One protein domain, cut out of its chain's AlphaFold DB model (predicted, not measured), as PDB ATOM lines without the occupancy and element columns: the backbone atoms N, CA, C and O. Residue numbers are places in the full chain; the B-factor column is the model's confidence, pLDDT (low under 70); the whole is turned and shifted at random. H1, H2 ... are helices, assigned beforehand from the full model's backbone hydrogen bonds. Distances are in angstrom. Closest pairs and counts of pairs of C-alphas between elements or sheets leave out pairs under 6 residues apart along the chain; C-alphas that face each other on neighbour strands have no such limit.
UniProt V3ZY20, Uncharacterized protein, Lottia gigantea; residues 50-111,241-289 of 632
ATOM      1  N   THR A  50      -8.260   8.562 -21.430       59.84
ATOM      2  CA  THR A  50      -6.925   9.165 -21.291       59.84
ATOM      3  C   THR A  50      -6.622  10.085 -22.470       59.84
ATOM      4  O   THR A  50      -6.385  11.270 -22.255       59.84
ATOM      5  N   SER A  51      -6.730   9.589 -23.708       66.06
ATOM      6  CA  SER A  51      -6.477  10.365 -24.934       66.06
ATOM      7  C   SER A  51      -7.261  11.687 -24.979       66.06
ATOM      8  O   SER A  51      -6.692  12.748 -25.239       66.06
ATOM      9  N   ARG A  52      -8.553  11.664 -24.620       73.06
ATOM     10  CA  ARG A  52      -9.388  12.876 -24.596       73.06
ATOM     11  C   ARG A  52      -8.965  13.879 -23.516       73.06
ATOM     12  O   ARG A  52      -8.879  15.069 -23.808       73.06
ATOM     13  N   PHE A  53      -8.691  13.421 -22.293       78.06
ATOM     14  CA  PHE A  53      -8.181  14.289 -21.223       78.06
ATOM     15  C   PHE A  53      -6.848  14.936 -21.625       78.06
ATOM     16  O   PHE A  53      -6.648  16.135 -21.450       78.06
ATOM     17  N   HIS A  54      -5.965  14.146 -22.225       76.56
ATOM     18  CA  HIS A  54      -4.656  14.563 -22.704       76.56
ATOM     19  C   HIS A  54      -4.726  15.656 -23.776       76.56
ATOM     20  O   HIS A  54      -4.053  16.674 -23.640       76.56
ATOM     21  N   GLN A  55      -5.614  15.523 -24.763       77.75
ATOM     22  CA  GLN A  55      -5.885  16.589 -25.736       77.75
ATOM     23  C   GLN A  55      -6.408  17.874 -25.069       77.75
ATOM     24  O   GLN A  55      -6.007  18.969 -25.453       77.75
ATOM     25  N   GLN A  56      -7.265  17.766 -24.046       79.12
ATOM     26  CA  GLN A  56      -7.778  18.935 -23.319       79.12
ATOM     27  C   GLN A  56      -6.686  19.657 -22.511       79.12
ATOM     28  O   GLN A  56      -6.648  20.883 -22.526       79.12
ATOM     29  N   VAL A  57      -5.769  18.922 -21.868       79.31
ATOM     30  CA  VAL A  57      -4.587  19.495 -21.192       79.31
ATOM     31  C   VAL A  57      -3.727  20.281 -22.183       79.31
ATOM     32  O   VAL A  57      -3.432  21.449 -21.936       79.31
ATOM     33  N   THR A  58      -3.389  19.683 -23.330       80.62
ATOM     34  CA  THR A  58      -2.615  20.342 -24.392       80.62
ATOM     35  C   THR A  58      -3.297  21.618 -24.897       80.62
ATOM     36  O   THR A  58      -2.657  22.662 -24.992       80.62
ATOM     37  N   LEU A  59      -4.611  21.573 -25.148       80.06
ATOM     38  CA  LEU A  59      -5.377  22.731 -25.621       80.06
ATOM     39  C   LEU A  59      -5.425  23.887 -24.610       80.06
ATOM     40  O   LEU A  59      -5.396  25.041 -25.030       80.06
ATOM     41  N   ILE A  60      -5.507  23.608 -23.305       79.75
ATOM     42  CA  ILE A  60      -5.539  24.652 -22.266       79.75
ATOM     43  C   ILE A  60      -4.159  25.312 -22.115       79.75
ATOM     44  O   ILE A  60      -4.076  26.539 -22.053       79.75
ATOM     45  N   ASP A  61      -3.078  24.528 -22.128       81.75
ATOM     46  CA  ASP A  61      -1.706  25.056 -22.111       81.75
ATOM     47  C   ASP A  61      -1.433  25.925 -23.353       81.75
ATOM     48  O   ASP A  61      -1.070  27.095 -23.226       81.75
ATOM     49  N   GLY A  62      -1.762  25.422 -24.551       80.50
ATOM     50  CA  GLY A  62      -1.618  26.155 -25.814       80.50
ATOM     51  C   GLY A  62      -2.467  27.434 -25.913       80.50
ATOM     52  O   GLY A  62      -2.110  28.369 -26.639       80.50
ATOM     53  N   GLN A  63      -3.575  27.516 -25.165       77.50
ATOM     54  CA  GLN A  63      -4.370  28.739 -25.011       77.50
ATOM     55  C   GLN A  63      -3.734  29.734 -24.032       77.50
ATOM     56  O   GLN A  63      -3.732  30.933 -24.314       77.50
ATOM     57  N   PHE A  64      -3.187  29.269 -22.902       78.88
ATOM     58  CA  PHE A  64      -2.643  30.145 -21.860       78.88
ATOM     59  C   PHE A  64      -1.212  30.622 -22.147       78.88
ATOM     60  O   PHE A  64      -0.896  31.795 -21.947       78.88
ATOM     61  N   CYS A  65      -0.348  29.733 -22.633       78.56
ATOM     62  CA  CYS A  65       1.060  30.008 -22.918       78.56
ATOM     63  C   CYS A  65       1.316  30.477 -24.357       78.56
ATOM     64  O   CYS A  65       2.366  31.059 -24.649       78.56
ATOM     65  N   GLY A  66       0.341  30.271 -25.245       74.38
ATOM     66  CA  GLY A  66       0.515  30.385 -26.688       74.38
ATOM     67  C   GLY A  66       0.977  29.060 -27.311       74.38
ATOM     68  O   GLY A  66       1.089  28.053 -26.617       74.38
ATOM     69  N   PRO A  67       1.236  29.034 -28.631       65.81
ATOM     70  CA  PRO A  67       1.513  27.820 -29.390       65.81
ATOM     71  C   PRO A  67       2.945  27.329 -29.138       65.81
ATOM     72  O   PRO A  67       3.823  27.455 -29.984       65.81
ATOM     73  N   ASN A  68       3.145  26.753 -27.959       61.94
ATOM     74  CA  ASN A  68       4.269  25.890 -27.609       61.94
ATOM     75  C   ASN A  68       4.083  24.454 -28.163       61.94
ATOM     76  O   ASN A  68       4.891  23.572 -27.894       61.94
ATOM     77  N   ASP A  69       2.999  24.194 -28.902       61.78
ATOM     78  CA  ASP A  69       2.654  22.867 -29.404       61.78
ATOM     79  C   ASP A  69       3.617  22.378 -30.492       61.78
ATOM     80  O   ASP A  69       3.830  23.038 -31.512       61.78
ATOM     81  N   CYS A  70       4.110  21.155 -30.328       62.28
ATOM     82  CA  CYS A  70       5.092  20.547 -31.227       62.28
ATOM     83  C   CYS A  70       4.539  20.266 -32.633       62.28
ATOM     84  O   CYS A  70       5.292  20.221 -33.602       62.28
ATOM     85  N   PHE A  71       3.210  20.185 -32.758       53.22
ATOM     86  CA  PHE A  71       2.478  20.122 -34.027       53.22
ATOM     87  C   PHE A  71       2.311  21.487 -34.734       53.22
ATOM     88  O   PHE A  71       1.853  21.523 -35.874       53.22
ATOM     89  N   ALA A  72       2.659  22.612 -34.093       53.34
ATOM     90  CA  ALA A  72       2.461  23.979 -34.605       53.34
ATOM     91  C   ALA A  72       3.776  24.749 -34.881       53.34
ATOM     92  O   ALA A  72       3.753  25.939 -35.227       53.34
ATOM     93  N   SER A  73       4.918  24.075 -34.721       39.97
ATOM     94  CA  SER A  73       6.266  24.652 -34.620       39.97
ATOM     95  C   SER A  73       6.816  25.284 -35.908       39.97
ATOM     96  O   SER A  73       7.646  26.184 -35.831       39.97
ATOM     97  N   VAL A  74       6.331  24.882 -37.089       37.94
ATOM     98  CA  VAL A  74       6.914  25.290 -38.388       37.94
ATOM     99  C   VAL A  74       6.519  26.713 -38.833       37.94
ATOM    100  O   VAL A  74       7.216  27.306 -39.650       37.94
ATOM    101  N   LEU A  75       5.419  27.294 -38.322       37.03
ATOM    102  CA  LEU A  75       4.824  28.519 -38.906       37.03
ATOM    103  C   LEU A  75       4.466  29.660 -37.927       37.03
ATOM    104  O   LEU A  75       3.986  30.701 -38.379       37.03
ATOM    105  N   THR A  76       4.675  29.526 -36.609       47.31
ATOM    106  CA  THR A  76       4.022  30.427 -35.620       47.31
ATOM    107  C   THR A  76       4.962  31.290 -34.759       47.31
ATOM    108  O   THR A  76       4.614  31.665 -33.640       47.31
ATOM    109  N   ALA A  77       6.128  31.685 -35.279       40.56
ATOM    110  CA  ALA A  77       7.175  32.411 -34.537       40.56
ATOM    111  C   ALA A  77       6.857  33.875 -34.117       40.56
ATOM    112  O   ALA A  77       7.702  34.534 -33.516       40.56
ATOM    113  N   LEU A  78       5.668  34.414 -34.421       40.31
ATOM    114  CA  LEU A  78       5.325  35.844 -34.269       40.31
ATOM    115  C   LEU A  78       4.241  36.136 -33.207       40.31
ATOM    116  O   LEU A  78       3.397  37.012 -33.399       40.31
ATOM    117  N   ARG A  79       4.222  35.409 -32.082       53.91
ATOM    118  CA  ARG A  79       3.327  35.720 -30.947       53.91
ATOM    119  C   ARG A  79       4.101  36.225 -29.734       53.91
ATOM    120  O   ARG A  79       5.150  35.694 -29.392       53.91
ATOM    121  N   VAL A  80       3.523  37.208 -29.041       51.53
ATOM    122  CA  VAL A  80       3.966  37.611 -27.700       51.53
ATOM    123  C   VAL A  80       3.754  36.424 -26.760       51.53
ATOM    124  O   VAL A  80       2.615  36.020 -26.527       51.53
ATOM    125  N   ARG A  81       4.847  35.842 -26.258       61.84
ATOM    126  CA  ARG A  81       4.804  34.736 -25.291       61.84
ATOM    127  C   ARG A  81       4.266  35.248 -23.953       61.84
ATOM    128  O   ARG A  81       4.600  36.357 -23.540       61.84
ATOM    129  N   ASN A  82       3.453  34.445 -23.273       70.25
ATOM    130  CA  ASN A  82       3.013  34.765 -21.918       70.25
ATOM    131  C   ASN A  82       4.229  34.673 -20.969       70.25
ATOM    132  O   ASN A  82       4.800  33.587 -20.869       70.25
ATOM    133  N   PRO A  83       4.640  35.751 -20.268       77.56
ATOM    134  CA  PRO A  83       5.802  35.715 -19.371       77.56
ATOM    135  C   PRO A  83       5.591  34.812 -18.146       77.56
ATOM    136  O   PRO A  83       6.547  34.509 -17.441       77.56
ATOM    137  N   ASN A  84       4.354  34.365 -17.903       80.00
ATOM    138  CA  ASN A  84       4.013  33.410 -16.852       80.00
ATOM    139  C   ASN A  84       4.253  31.948 -17.269       80.00
ATOM    140  O   ASN A  84       3.987  31.048 -16.477       80.00
ATOM    141  N   CYS A  85       4.725  31.698 -18.495       80.44
ATOM    142  CA  CYS A  85       5.009  30.365 -19.012       80.44
ATOM    143  C   CYS A  85       6.488  30.206 -19.350       80.44
ATOM    144  O   CYS A  85       7.090  31.056 -20.009       80.44
ATOM    145  N   HIS A  86       7.058  29.078 -18.933       77.38
ATOM    146  CA  HIS A  86       8.411  28.690 -19.314       77.38
ATOM    147  C   HIS A  86       8.486  28.264 -20.783       77.38
ATOM    148  O   HIS A  86       7.474  28.036 -21.455       77.38
ATOM    149  N   GLN A  87       9.712  28.188 -21.293       79.44
ATOM    150  CA  GLN A  87       9.971  27.539 -22.573       79.44
ATOM    151  C   GLN A  87       9.915  26.023 -22.366       79.44
ATOM    152  O   GLN A  87      10.292  25.538 -21.304       79.44
ATOM    153  N   CYS A  88       9.432  25.295 -23.367       78.62
ATOM    154  CA  CYS A  88       9.372  23.841 -23.344       78.62
ATOM    155  C   CYS A  88       9.975  23.279 -24.636       78.62
ATOM    156  O   CYS A  88       9.923  23.941 -25.679       78.62
ATOM    157  N   SER A  89      10.555  22.084 -24.554       79.38
ATOM    158  CA  SER A  89      11.134  21.364 -25.685       79.38
ATOM    159  C   SER A  89      10.155  20.345 -26.266       79.38
ATOM    160  O   SER A  89       9.293  19.785 -25.579       79.38
ATOM    161  N   CYS A  90      10.316  20.122 -27.569       76.38
ATOM    162  CA  CYS A  90       9.513  19.227 -28.395       76.38
ATOM    163  C   CYS A  90      10.260  17.967 -28.851       76.38
ATOM    164  O   CYS A  90       9.665  17.119 -29.514       76.38
ATOM    165  N   ASN A  91      11.543  17.846 -28.510       70.94
ATOM    166  CA  ASN A  91      12.378  16.700 -28.865       70.94
ATOM    167  C   ASN A  91      12.238  15.612 -27.791       70.94
ATOM    168  O   ASN A  91      11.976  15.934 -26.635       70.94
ATOM    169  N   GLU A  92      12.468  14.338 -28.119       61.50
ATOM    170  CA  GLU A  92      12.349  13.245 -27.135       61.50
ATOM    171  C   GLU A  92      13.342  13.378 -25.956       61.50
ATOM    172  O   GLU A  92      13.067  12.909 -24.852       61.50
ATOM    173  N   ASP A  93      14.441  14.118 -26.129       63.59
ATOM    174  CA  ASP A  93      15.386  14.448 -25.053       63.59
ATOM    175  C   ASP A  93      14.794  15.342 -23.951       63.59
ATOM    176  O   ASP A  93      15.352  15.417 -22.857       63.59
ATOM    177  N   CYS A  94      13.636  15.976 -24.168       70.50
ATOM    178  CA  CYS A  94      12.980  16.818 -23.164       70.50
ATOM    179  C   CYS A  94      12.683  16.074 -21.843       70.50
ATOM    180  O   CYS A  94      12.570  16.671 -20.766       70.50
ATOM    181  N   PHE A  95      12.578  14.740 -21.899       66.31
ATOM    182  CA  PHE A  95      12.364  13.890 -20.725       66.31
ATOM    183  C   PHE A  95      13.598  13.802 -19.820       66.31
ATOM    184  O   PHE A  95      13.456  13.469 -18.641       66.31
ATOM    185  N   LEU A  96      14.785  14.111 -20.353       60.03
ATOM    186  CA  LEU A  96      16.035  14.226 -19.605       60.03
ATOM    187  C   LEU A  96      16.101  15.552 -18.833       60.03
ATOM    188  O   LEU A  96      16.499  15.554 -17.671       60.03
ATOM    189  N   TYR A  97      15.668  16.649 -19.462       66.06
ATOM    190  CA  TYR A  97      15.757  18.015 -18.924       66.06
ATOM    191  C   TYR A  97      14.527  18.459 -18.116       66.06
ATOM    192  O   TYR A  97      14.571  19.480 -17.436       66.06
ATOM    193  N   HIS A  98      13.440  17.679 -18.144       68.44
ATOM    194  CA  HIS A  98      12.145  18.026 -17.543       68.44
ATOM    195  C   HIS A  98      11.494  19.293 -18.129       68.44
ATOM    196  O   HIS A  98      10.782  20.011 -17.433       68.44
ATOM    197  N   ASP A  99      11.679  19.543 -19.422       76.06
ATOM    198  CA  ASP A  99      11.097  20.683 -20.136       76.06
ATOM    199  C   ASP A  99      10.097  20.261 -21.230       76.06
ATOM    200  O   ASP A  99       9.703  21.078 -22.053       76.06
ATOM    201  N   CYS A 100       9.653  19.000 -21.257       79.38
ATOM    202  CA  CYS A 100       8.728  18.490 -22.275       79.38
ATOM    203  C   CYS A 100       7.401  19.247 -22.357       79.38
ATOM    204  O   CYS A 100       6.588  19.172 -21.430       79.38
ATOM    205  N   CYS A 101       7.104  19.824 -23.524       83.69
ATOM    206  CA  CYS A 101       5.792  20.397 -23.821       83.69
ATOM    207  C   CYS A 101       4.644  19.383 -23.571       83.69
ATOM    208  O   CYS A 101       4.860  18.163 -23.640       83.69
ATOM    209  N   PRO A 102       3.400  19.837 -23.307       79.19
ATOM    210  CA  PRO A 102       2.265  18.955 -23.011       79.19
ATOM    211  C   PRO A 102       2.052  17.866 -24.067       79.19
ATOM    212  O   PRO A 102       1.829  16.708 -23.734       79.19
ATOM    213  N   SER A 103       2.170  18.216 -25.350       76.75
ATOM    214  CA  SER A 103       1.998  17.307 -26.490       76.75
ATOM    215  C   SER A 103       3.092  16.242 -26.642       76.75
ATOM    216  O   SER A 103       2.908  15.321 -27.432       76.75
ATOM    217  N   VAL A 104       4.181  16.302 -25.865       73.81
ATOM    218  CA  VAL A 104       5.235  15.268 -25.828       73.81
ATOM    219  C   VAL A 104       5.229  14.534 -24.486       73.81
ATOM    220  O   VAL A 104       5.057  13.313 -24.468       73.81
ATOM    221  N   SER A 105       5.292  15.274 -23.366       70.94
ATOM    222  CA  SER A 105       5.288  14.760 -21.973       70.94
ATOM    223  C   SER A 105       4.177  13.750 -21.664       70.94
ATOM    224  O   SER A 105       4.306  12.897 -20.784       70.94
ATOM    225  N   VAL A 106       3.061  13.872 -22.375       66.88
ATOM    226  CA  VAL A 106       1.858  13.065 -22.210       66.88
ATOM    227  C   VAL A 106       1.876  11.785 -23.047       66.88
ATOM    228  O   VAL A 106       1.432  10.735 -22.576       66.88
ATOM    229  N   TYR A 107       2.380  11.853 -24.281       62.19
ATOM    230  CA  TYR A 107       2.267  10.759 -25.248       62.19
ATOM    231  C   TYR A 107       3.359   9.699 -25.060       62.19
ATOM    232  O   TYR A 107       3.074   8.510 -25.208       62.19
ATOM    233  N   ALA A 108       4.570  10.078 -24.637       58.91
ATOM    234  CA  ALA A 108       5.661   9.124 -24.412       58.91
ATOM    235  C   ALA A 108       5.583   8.393 -23.050       58.91
ATOM    236  O   ALA A 108       6.597   8.112 -22.416       58.91
ATOM    237  N   ASN A 109       4.384   7.972 -22.627       50.41
ATOM    238  CA  ASN A 109       4.181   7.007 -21.530       50.41
ATOM    239  C   ASN A 109       4.639   5.568 -21.906       50.41
ATOM    240  O   ASN A 109       4.123   4.566 -21.403       50.41
ATOM    241  N   ILE A 110       5.613   5.452 -22.813       39.50
ATOM    242  CA  ILE A 110       6.210   4.211 -23.302       39.50
ATOM    243  C   ILE A 110       7.392   3.865 -22.373       39.50
ATOM    244  O   ILE A 110       8.242   4.720 -22.123       39.50
ATOM    245  N   PRO A 111       7.486   2.636 -21.828       38.03
ATOM    246  CA  PRO A 111       8.455   2.310 -20.780       38.03
ATOM    247  C   PRO A 111       9.893   2.175 -21.316       38.03
ATOM    248  O   PRO A 111      10.363   1.078 -21.630       38.03
ATOM    249  N   GLU A 241      20.914  22.479  -2.603       42.56
ATOM    250  CA  GLU A 241      20.474  21.859  -1.350       42.56
ATOM    251  C   GLU A 241      19.431  22.744  -0.636       42.56
ATOM    252  O   GLU A 241      18.661  22.244   0.186       42.56
ATOM    253  N   ASP A 242      19.312  24.011  -1.054       44.62
ATOM    254  CA  ASP A 242      18.158  24.897  -0.850       44.62
ATOM    255  C   ASP A 242      16.973  24.492  -1.761       44.62
ATOM    256  O   ASP A 242      16.415  25.288  -2.517       44.62
ATOM    257  N   GLY A 243      16.585  23.215  -1.702       52.44
ATOM    258  CA  GLY A 243      15.536  22.632  -2.535       52.44
ATOM    259  C   GLY A 243      14.144  23.169  -2.197       52.44
ATOM    260  O   GLY A 243      13.439  22.596  -1.364       52.44
ATOM    261  N   PHE A 244      13.730  24.247  -2.865       66.50
ATOM    262  CA  PHE A 244      12.385  24.811  -2.744       66.50
ATOM    263  C   PHE A 244      11.315  23.785  -3.152       66.50
ATOM    264  O   PHE A 244      11.274  23.308  -4.288       66.50
ATOM    265  N   GLU A 245      10.424  23.448  -2.216       87.25
ATOM    266  CA  GLU A 245       9.321  22.515  -2.451       87.25
ATOM    267  C   GLU A 245       8.285  23.155  -3.392       87.25
ATOM    268  O   GLU A 245       7.490  24.010  -2.994       87.25
ATOM    269  N   LEU A 246       8.334  22.771  -4.674       91.62
ATOM    270  CA  LEU A 246       7.424  23.267  -5.706       91.62
ATOM    271  C   LEU A 246       5.970  22.917  -5.362       91.62
ATOM    272  O   LEU A 246       5.644  21.757  -5.121       91.62
ATOM    273  N   ILE A 247       5.080  23.908  -5.434       94.56
ATOM    274  CA  ILE A 247       3.640  23.745  -5.212       94.56
ATOM    275  C   ILE A 247       3.074  22.836  -6.311       94.56
ATOM    276  O   ILE A 247       2.964  23.234  -7.474       94.56
ATOM    277  N   ASP A 248       2.733  21.606  -5.926       94.75
ATOM    278  CA  ASP A 248       2.473  20.462  -6.811       94.75
ATOM    279  C   ASP A 248       1.003  20.005  -6.852       94.75
ATOM    280  O   ASP A 248       0.673  18.949  -7.407       94.75
ATOM    281  N   SER A 249       0.151  20.782  -6.185       96.50
ATOM    282  CA  SER A 249      -1.245  20.493  -5.884       96.50
ATOM    283  C   SER A 249      -2.040  21.801  -5.727       96.50
ATOM    284  O   SER A 249      -1.503  22.851  -5.360       96.50
ATOM    285  N   CYS A 250      -3.332  21.766  -6.059       96.94
ATOM    286  CA  CYS A 250      -4.178  22.962  -6.109       96.94
ATOM    287  C   CYS A 250      -4.586  23.496  -4.730       96.94
ATOM    288  O   CYS A 250      -4.707  22.748  -3.762       96.94
ATOM    289  N   ASN A 251      -4.871  24.799  -4.676       95.94
ATOM    290  CA  ASN A 251      -5.382  25.529  -3.512       95.94
ATOM    291  C   ASN A 251      -4.505  25.553  -2.242       95.94
ATOM    292  O   ASN A 251      -4.985  25.976  -1.192       95.94
ATOM    293  N   GLN A 252      -3.218  25.191  -2.311       96.12
ATOM    294  CA  GLN A 252      -2.278  25.404  -1.197       96.12
ATOM    295  C   GLN A 252      -2.191  26.883  -0.772       96.12
ATOM    296  O   GLN A 252      -1.936  27.194   0.387       96.12
ATOM    297  N   THR A 253      -2.423  27.805  -1.709       94.19
ATOM    298  CA  THR A 253      -2.419  29.260  -1.465       94.19
ATOM    299  C   THR A 253      -3.748  29.832  -0.964       94.19
ATOM    300  O   THR A 253      -3.777  30.987  -0.544       94.19
ATOM    301  N   GLY A 254      -4.854  29.082  -1.040       94.94
ATOM    302  CA  GLY A 254      -6.200  29.597  -0.763       94.94
ATOM    303  C   GLY A 254      -6.760  30.582  -1.806       94.94
ATOM    304  O   GLY A 254      -7.795  31.190  -1.550       94.94
ATOM    305  N   LEU A 255      -6.090  30.772  -2.952       93.00
ATOM    306  CA  LEU A 255      -6.448  31.775  -3.974       93.00
ATOM    307  C   LEU A 255      -7.322  31.239  -5.126       93.00
ATOM    308  O   LEU A 255      -7.576  31.970  -6.083       93.00
ATOM    309  N   TRP A 256      -7.753  29.975  -5.079       93.44
ATOM    310  CA  TRP A 256      -8.487  29.342  -6.181       93.44
ATOM    311  C   TRP A 256      -9.990  29.667  -6.111       93.44
ATOM    312  O   TRP A 256     -10.736  29.012  -5.386       93.44
ATOM    313  N   GLU A 257     -10.427  30.710  -6.830       86.31
ATOM    314  CA  GLU A 257     -11.802  31.237  -6.721       86.31
ATOM    315  C   GLU A 257     -12.891  30.343  -7.351       86.31
ATOM    316  O   GLU A 257     -13.970  30.204  -6.773       86.31
ATOM    317  N   GLU A 258     -12.633  29.723  -8.509       88.31
ATOM    318  CA  GLU A 258     -13.560  28.796  -9.184       88.31
ATOM    319  C   GLU A 258     -12.854  27.457  -9.447       88.31
ATOM    320  O   GLU A 258     -11.764  27.414 -10.018       88.31
ATOM    321  N   TYR A 259     -13.471  26.357  -8.999       91.19
ATOM    322  CA  TYR A 259     -12.940  25.003  -9.159       91.19
ATOM    323  C   TYR A 259     -13.042  24.537 -10.617       91.19
ATOM    324  O   TYR A 259     -14.133  24.504 -11.185       91.19
ATOM    325  N   ASP A 260     -11.921  24.080 -11.174       89.69
ATOM    326  CA  ASP A 260     -11.839  23.454 -12.494       89.69
ATOM    327  C   ASP A 260     -11.186  22.061 -12.385       89.69
ATOM    328  O   ASP A 260     -10.071  21.899 -11.877       89.69
ATOM    329  N   GLU A 261     -11.895  21.030 -12.853       90.81
ATOM    330  CA  GLU A 261     -11.454  19.633 -12.768       90.81
ATOM    331  C   GLU A 261     -10.302  19.303 -13.737       90.81
ATOM    332  O   GLU A 261      -9.477  18.434 -13.443       90.81
ATOM    333  N   LEU A 262     -10.218  19.984 -14.885       86.00
ATOM    334  CA  LEU A 262      -9.135  19.812 -15.854       86.00
ATOM    335  C   LEU A 262      -7.854  20.478 -15.349       86.00
ATOM    336  O   LEU A 262      -6.796  19.856 -15.416       86.00
ATOM    337  N   VAL A 263      -7.945  21.676 -14.760       90.00
ATOM    338  CA  VAL A 263      -6.798  22.339 -14.115       90.00
ATOM    339  C   VAL A 263      -6.308  21.527 -12.911       90.00
ATOM    340  O   VAL A 263      -5.101  21.334 -12.764       90.00
ATOM    341  N   LEU A 264      -7.209  20.953 -12.100       94.19
ATOM    342  CA  LEU A 264      -6.817  20.038 -11.019       94.19
ATOM    343  C   LEU A 264      -6.017  18.842 -11.545       94.19
ATOM    344  O   LEU A 264      -4.925  18.554 -11.056       94.19
ATOM    345  N   LYS A 265      -6.558  18.140 -12.546       90.94
ATOM    346  CA  LYS A 265      -5.908  16.959 -13.128       90.94
ATOM    347  C   LYS A 265      -4.602  17.310 -13.844       90.94
ATOM    348  O   LYS A 265      -3.670  16.517 -13.779       90.94
ATOM    349  N   GLY A 266      -4.514  18.483 -14.474       90.31
ATOM    350  CA  GLY A 266      -3.286  19.010 -15.076       90.31
ATOM    351  C   GLY A 266      -2.205  19.321 -14.038       90.31
ATOM    352  O   GLY A 266      -1.045  18.973 -14.238       90.31
ATOM    353  N   CYS A 267      -2.568  19.886 -12.882       94.50
ATOM    354  CA  CYS A 267      -1.613  20.132 -11.798       94.50
ATOM    355  C   CYS A 267      -1.094  18.817 -11.186       94.50
ATOM    356  O   CYS A 267       0.100  18.644 -10.951       94.50
ATOM    357  N   LEU A 268      -1.982  17.837 -11.004       92.38
ATOM    358  CA  LEU A 268      -1.624  16.518 -10.475       92.38
ATOM    359  C   LEU A 268      -0.886  15.613 -11.488       92.38
ATOM    360  O   LEU A 268      -0.459  14.515 -11.122       92.38
ATOM    361  N   LEU A 269      -0.707  16.045 -12.742       86.25
ATOM    362  CA  LEU A 269      -0.080  15.267 -13.813       86.25
ATOM    363  C   LEU A 269       1.449  15.204 -13.647       86.25
ATOM    364  O   LEU A 269       2.191  15.984 -14.236       86.25
ATOM    365  N   LYS A 270       1.940  14.229 -12.872       82.50
ATOM    366  CA  LYS A 270       3.373  14.083 -12.538       82.50
ATOM    367  C   LYS A 270       4.315  13.752 -13.713       82.50
ATOM    368  O   LYS A 270       5.523  13.707 -13.510       82.50
ATOM    369  N   SER A 271       3.796  13.530 -14.925       74.25
ATOM    370  CA  SER A 271       4.607  13.470 -16.153       74.25
ATOM    371  C   SER A 271       4.870  14.851 -16.773       74.25
ATOM    372  O   SER A 271       5.809  14.990 -17.551       74.25
ATOM    373  N   TYR A 272       4.084  15.875 -16.417       78.44
ATOM    374  CA  TYR A 272       4.245  17.255 -16.874       78.44
ATOM    375  C   TYR A 272       4.783  18.127 -15.731       78.44
ATOM    376  O   TYR A 272       4.023  18.706 -14.953       78.44
ATOM    377  N   LYS A 273       6.114  18.174 -15.617       84.56
ATOM    378  CA  LYS A 273       6.871  18.891 -14.581       84.56
ATOM    379  C   LYS A 273       7.734  19.984 -15.221       84.56
ATOM    380  O   LYS A 273       8.949  19.843 -15.238       84.56
ATOM    381  N   ILE A 274       7.111  21.051 -15.722       82.12
ATOM    382  CA  ILE A 274       7.817  22.275 -16.137       82.12
ATOM    383  C   ILE A 274       7.630  23.323 -15.035       82.12
ATOM    384  O   ILE A 274       6.540  23.894 -14.961       82.12
ATOM    385  N   PRO A 275       8.627  23.590 -14.171       85.31
ATOM    386  CA  PRO A 275       8.476  24.558 -13.092       85.31
ATOM    387  C   PRO A 275       8.059  25.943 -13.603       85.31
ATOM    388  O   PRO A 275       8.498  26.383 -14.659       85.31
ATOM    389  N   VAL A 276       7.220  26.650 -12.845       85.69
ATOM    390  CA  VAL A 276       6.774  28.015 -13.163       85.69
ATOM    391  C   VAL A 276       7.117  28.948 -12.006       85.69
ATOM    392  O   VAL A 276       6.772  28.673 -10.852       85.69
ATOM    393  N   PHE A 277       7.813  30.046 -12.328       86.81
ATOM    394  CA  PHE A 277       8.398  30.999 -11.370       86.81
ATOM    395  C   PHE A 277       9.168  30.329 -10.217       86.81
ATOM    396  O   PHE A 277       9.073  30.775  -9.076       86.81
ATOM    397  N   ASP A 278       9.840  29.210 -10.513       84.94
ATOM    398  CA  ASP A 278      10.666  28.420  -9.586       84.94
ATOM    399  C   ASP A 278       9.930  28.005  -8.293       84.94
ATOM    400  O   ASP A 278      10.527  27.727  -7.256       84.94
ATOM    401  N   LYS A 279       8.590  27.977  -8.363       91.12
ATOM    402  CA  LYS A 279       7.687  27.872  -7.208       91.12
ATOM    403  C   LYS A 279       6.495  26.947  -7.438       91.12
ATOM    404  O   LYS A 279       5.994  26.361  -6.482       91.12
ATOM    405  N   TYR A 280       6.012  26.821  -8.670       92.69
ATOM    406  CA  TYR A 280       4.873  25.970  -9.024       92.69
ATOM    407  C   TYR A 280       5.350  24.806  -9.891       92.69
ATOM    408  O   TYR A 280       6.190  24.998 -10.762       92.69
ATOM    409  N   TYR A 281       4.833  23.600  -9.656       92.31
ATOM    410  CA  TYR A 281       5.302  22.366 -10.304       92.31
ATOM    411  C   TYR A 281       5.053  22.333 -11.821       92.31
ATOM    412  O   TYR A 281       5.861  21.784 -12.569       92.31
ATOM    413  N   ASN A 282       3.933  22.917 -12.254       91.25
ATOM    414  CA  ASN A 282       3.606  23.203 -13.648       91.25
ATOM    415  C   ASN A 282       2.620  24.377 -13.762       91.25
ATOM    416  O   ASN A 282       2.149  24.907 -12.746       91.25
ATOM    417  N   ILE A 283       2.295  24.784 -14.996       90.81
ATOM    418  CA  ILE A 283       1.405  25.925 -15.246       90.81
ATOM    419  C   ILE A 283       0.017  25.735 -14.627       90.81
ATOM    420  O   ILE A 283      -0.517  26.669 -14.038       90.81
ATOM    421  N   PHE A 284      -0.532  24.519 -14.636       94.12
ATOM    422  CA  PHE A 284      -1.823  24.224 -14.015       94.12
ATOM    423  C   PHE A 284      -1.774  24.416 -12.497       94.12
ATOM    424  O   PHE A 284      -2.697  24.988 -11.921       94.12
ATOM    425  N   CYS A 285      -0.670  24.030 -11.849       95.38
ATOM    426  CA  CYS A 285      -0.467  24.306 -10.429       95.38
ATOM    427  C   CYS A 285      -0.323  25.801 -10.119       95.38
ATOM    428  O   CYS A 285      -0.738  26.213  -9.039       95.38
ATOM    429  N   TYR A 286       0.201  26.619 -11.040       93.81
ATOM    430  CA  TYR A 286       0.138  28.083 -10.938       93.81
ATOM    431  C   TYR A 286      -1.309  28.589 -11.092       93.81
ATOM    432  O   TYR A 286      -1.797  29.323 -10.232       93.81
ATOM    433  N   MET A 287      -2.027  28.129 -12.124       91.81
ATOM    434  CA  MET A 287      -3.411  28.510 -12.448       91.81
ATOM    435  C   MET A 287      -4.397  28.255 -11.293       91.81
ATOM    436  O   MET A 287      -5.262  29.091 -11.042       91.81
ATOM    437  N   CYS A 288      -4.256  27.139 -10.564       95.31
ATOM    438  CA  CYS A 288      -5.069  26.813  -9.382       95.31
ATOM    439  C   CYS A 288      -4.436  27.223  -8.032       95.31
ATOM    440  O   CYS A 288      -4.853  26.750  -6.970       95.31
ATOM    441  N   ASN A 289      -3.424  28.099  -8.053       95.62
ATOM    442  CA  ASN A 289      -2.827  28.726  -6.866       95.62
ATOM    443  C   ASN A 289      -2.530  30.226  -7.066       95.62
ATOM    444  O   ASN A 289      -1.599  30.779  -6.469       95.62
TER     445      ASN A 289
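What this domain is: This is residues 50 to 111 and 241 to 289 of the 632 residues of an uncharacterized protein of Lottia gigantea (UniProt V3ZY20). With little regular structure, two mostly looped lobes sit side by side, residues 50 to 111 and 241 to 289; H4 of the second crosses the long helix H1 of the first. The printed part has 111 residues with five named helices, H1 to H5 in order, and no named strand; the class is all helix, though helices hold only 35 residues. It is compact, with a radius of gyration of the C-alphas of 13.8 A, spanning 40 by 33 by 30 A.

Where its parts are: Find C-alpha 50 at (-6.925, 9.165, -21.291); H1 runs 21.4 A to residue 64. Then come H2, 94 to 97; H3, 102 to 105; H4, 261 to 267; and H5, 283 to 287, ending at C-alpha (-3.411, 28.510, -12.448).

How they stand to each other: H1 touches H3 with residues 55 to 61 alone, closest at C-alphas 58 and 102, 5.3 A. H1 touches H4 with residues 53 to 57 alone, about perpendicular at 78 degrees, closest at C-alphas 57 and 266, 6.3 A. H4 touches H5, closest at C-alphas 267 and 285, 4.5 A. H2 touches no helix. Every O i to N i+4 pair is within hydrogen-bond range in H1, H4 and H5; H2 and H3 are too short for one.

The domain as a whole: The farthest C-alphas, 75 and 241, are 41.2 A apart. Residues 112 to 240 are not printed, a gap of 30.1 A between C-alphas 111 and 241. Links H1 to H2 and H4 to H5 are long. The model's pLDDT is under 70 in 33 residues, among them 67 to 81.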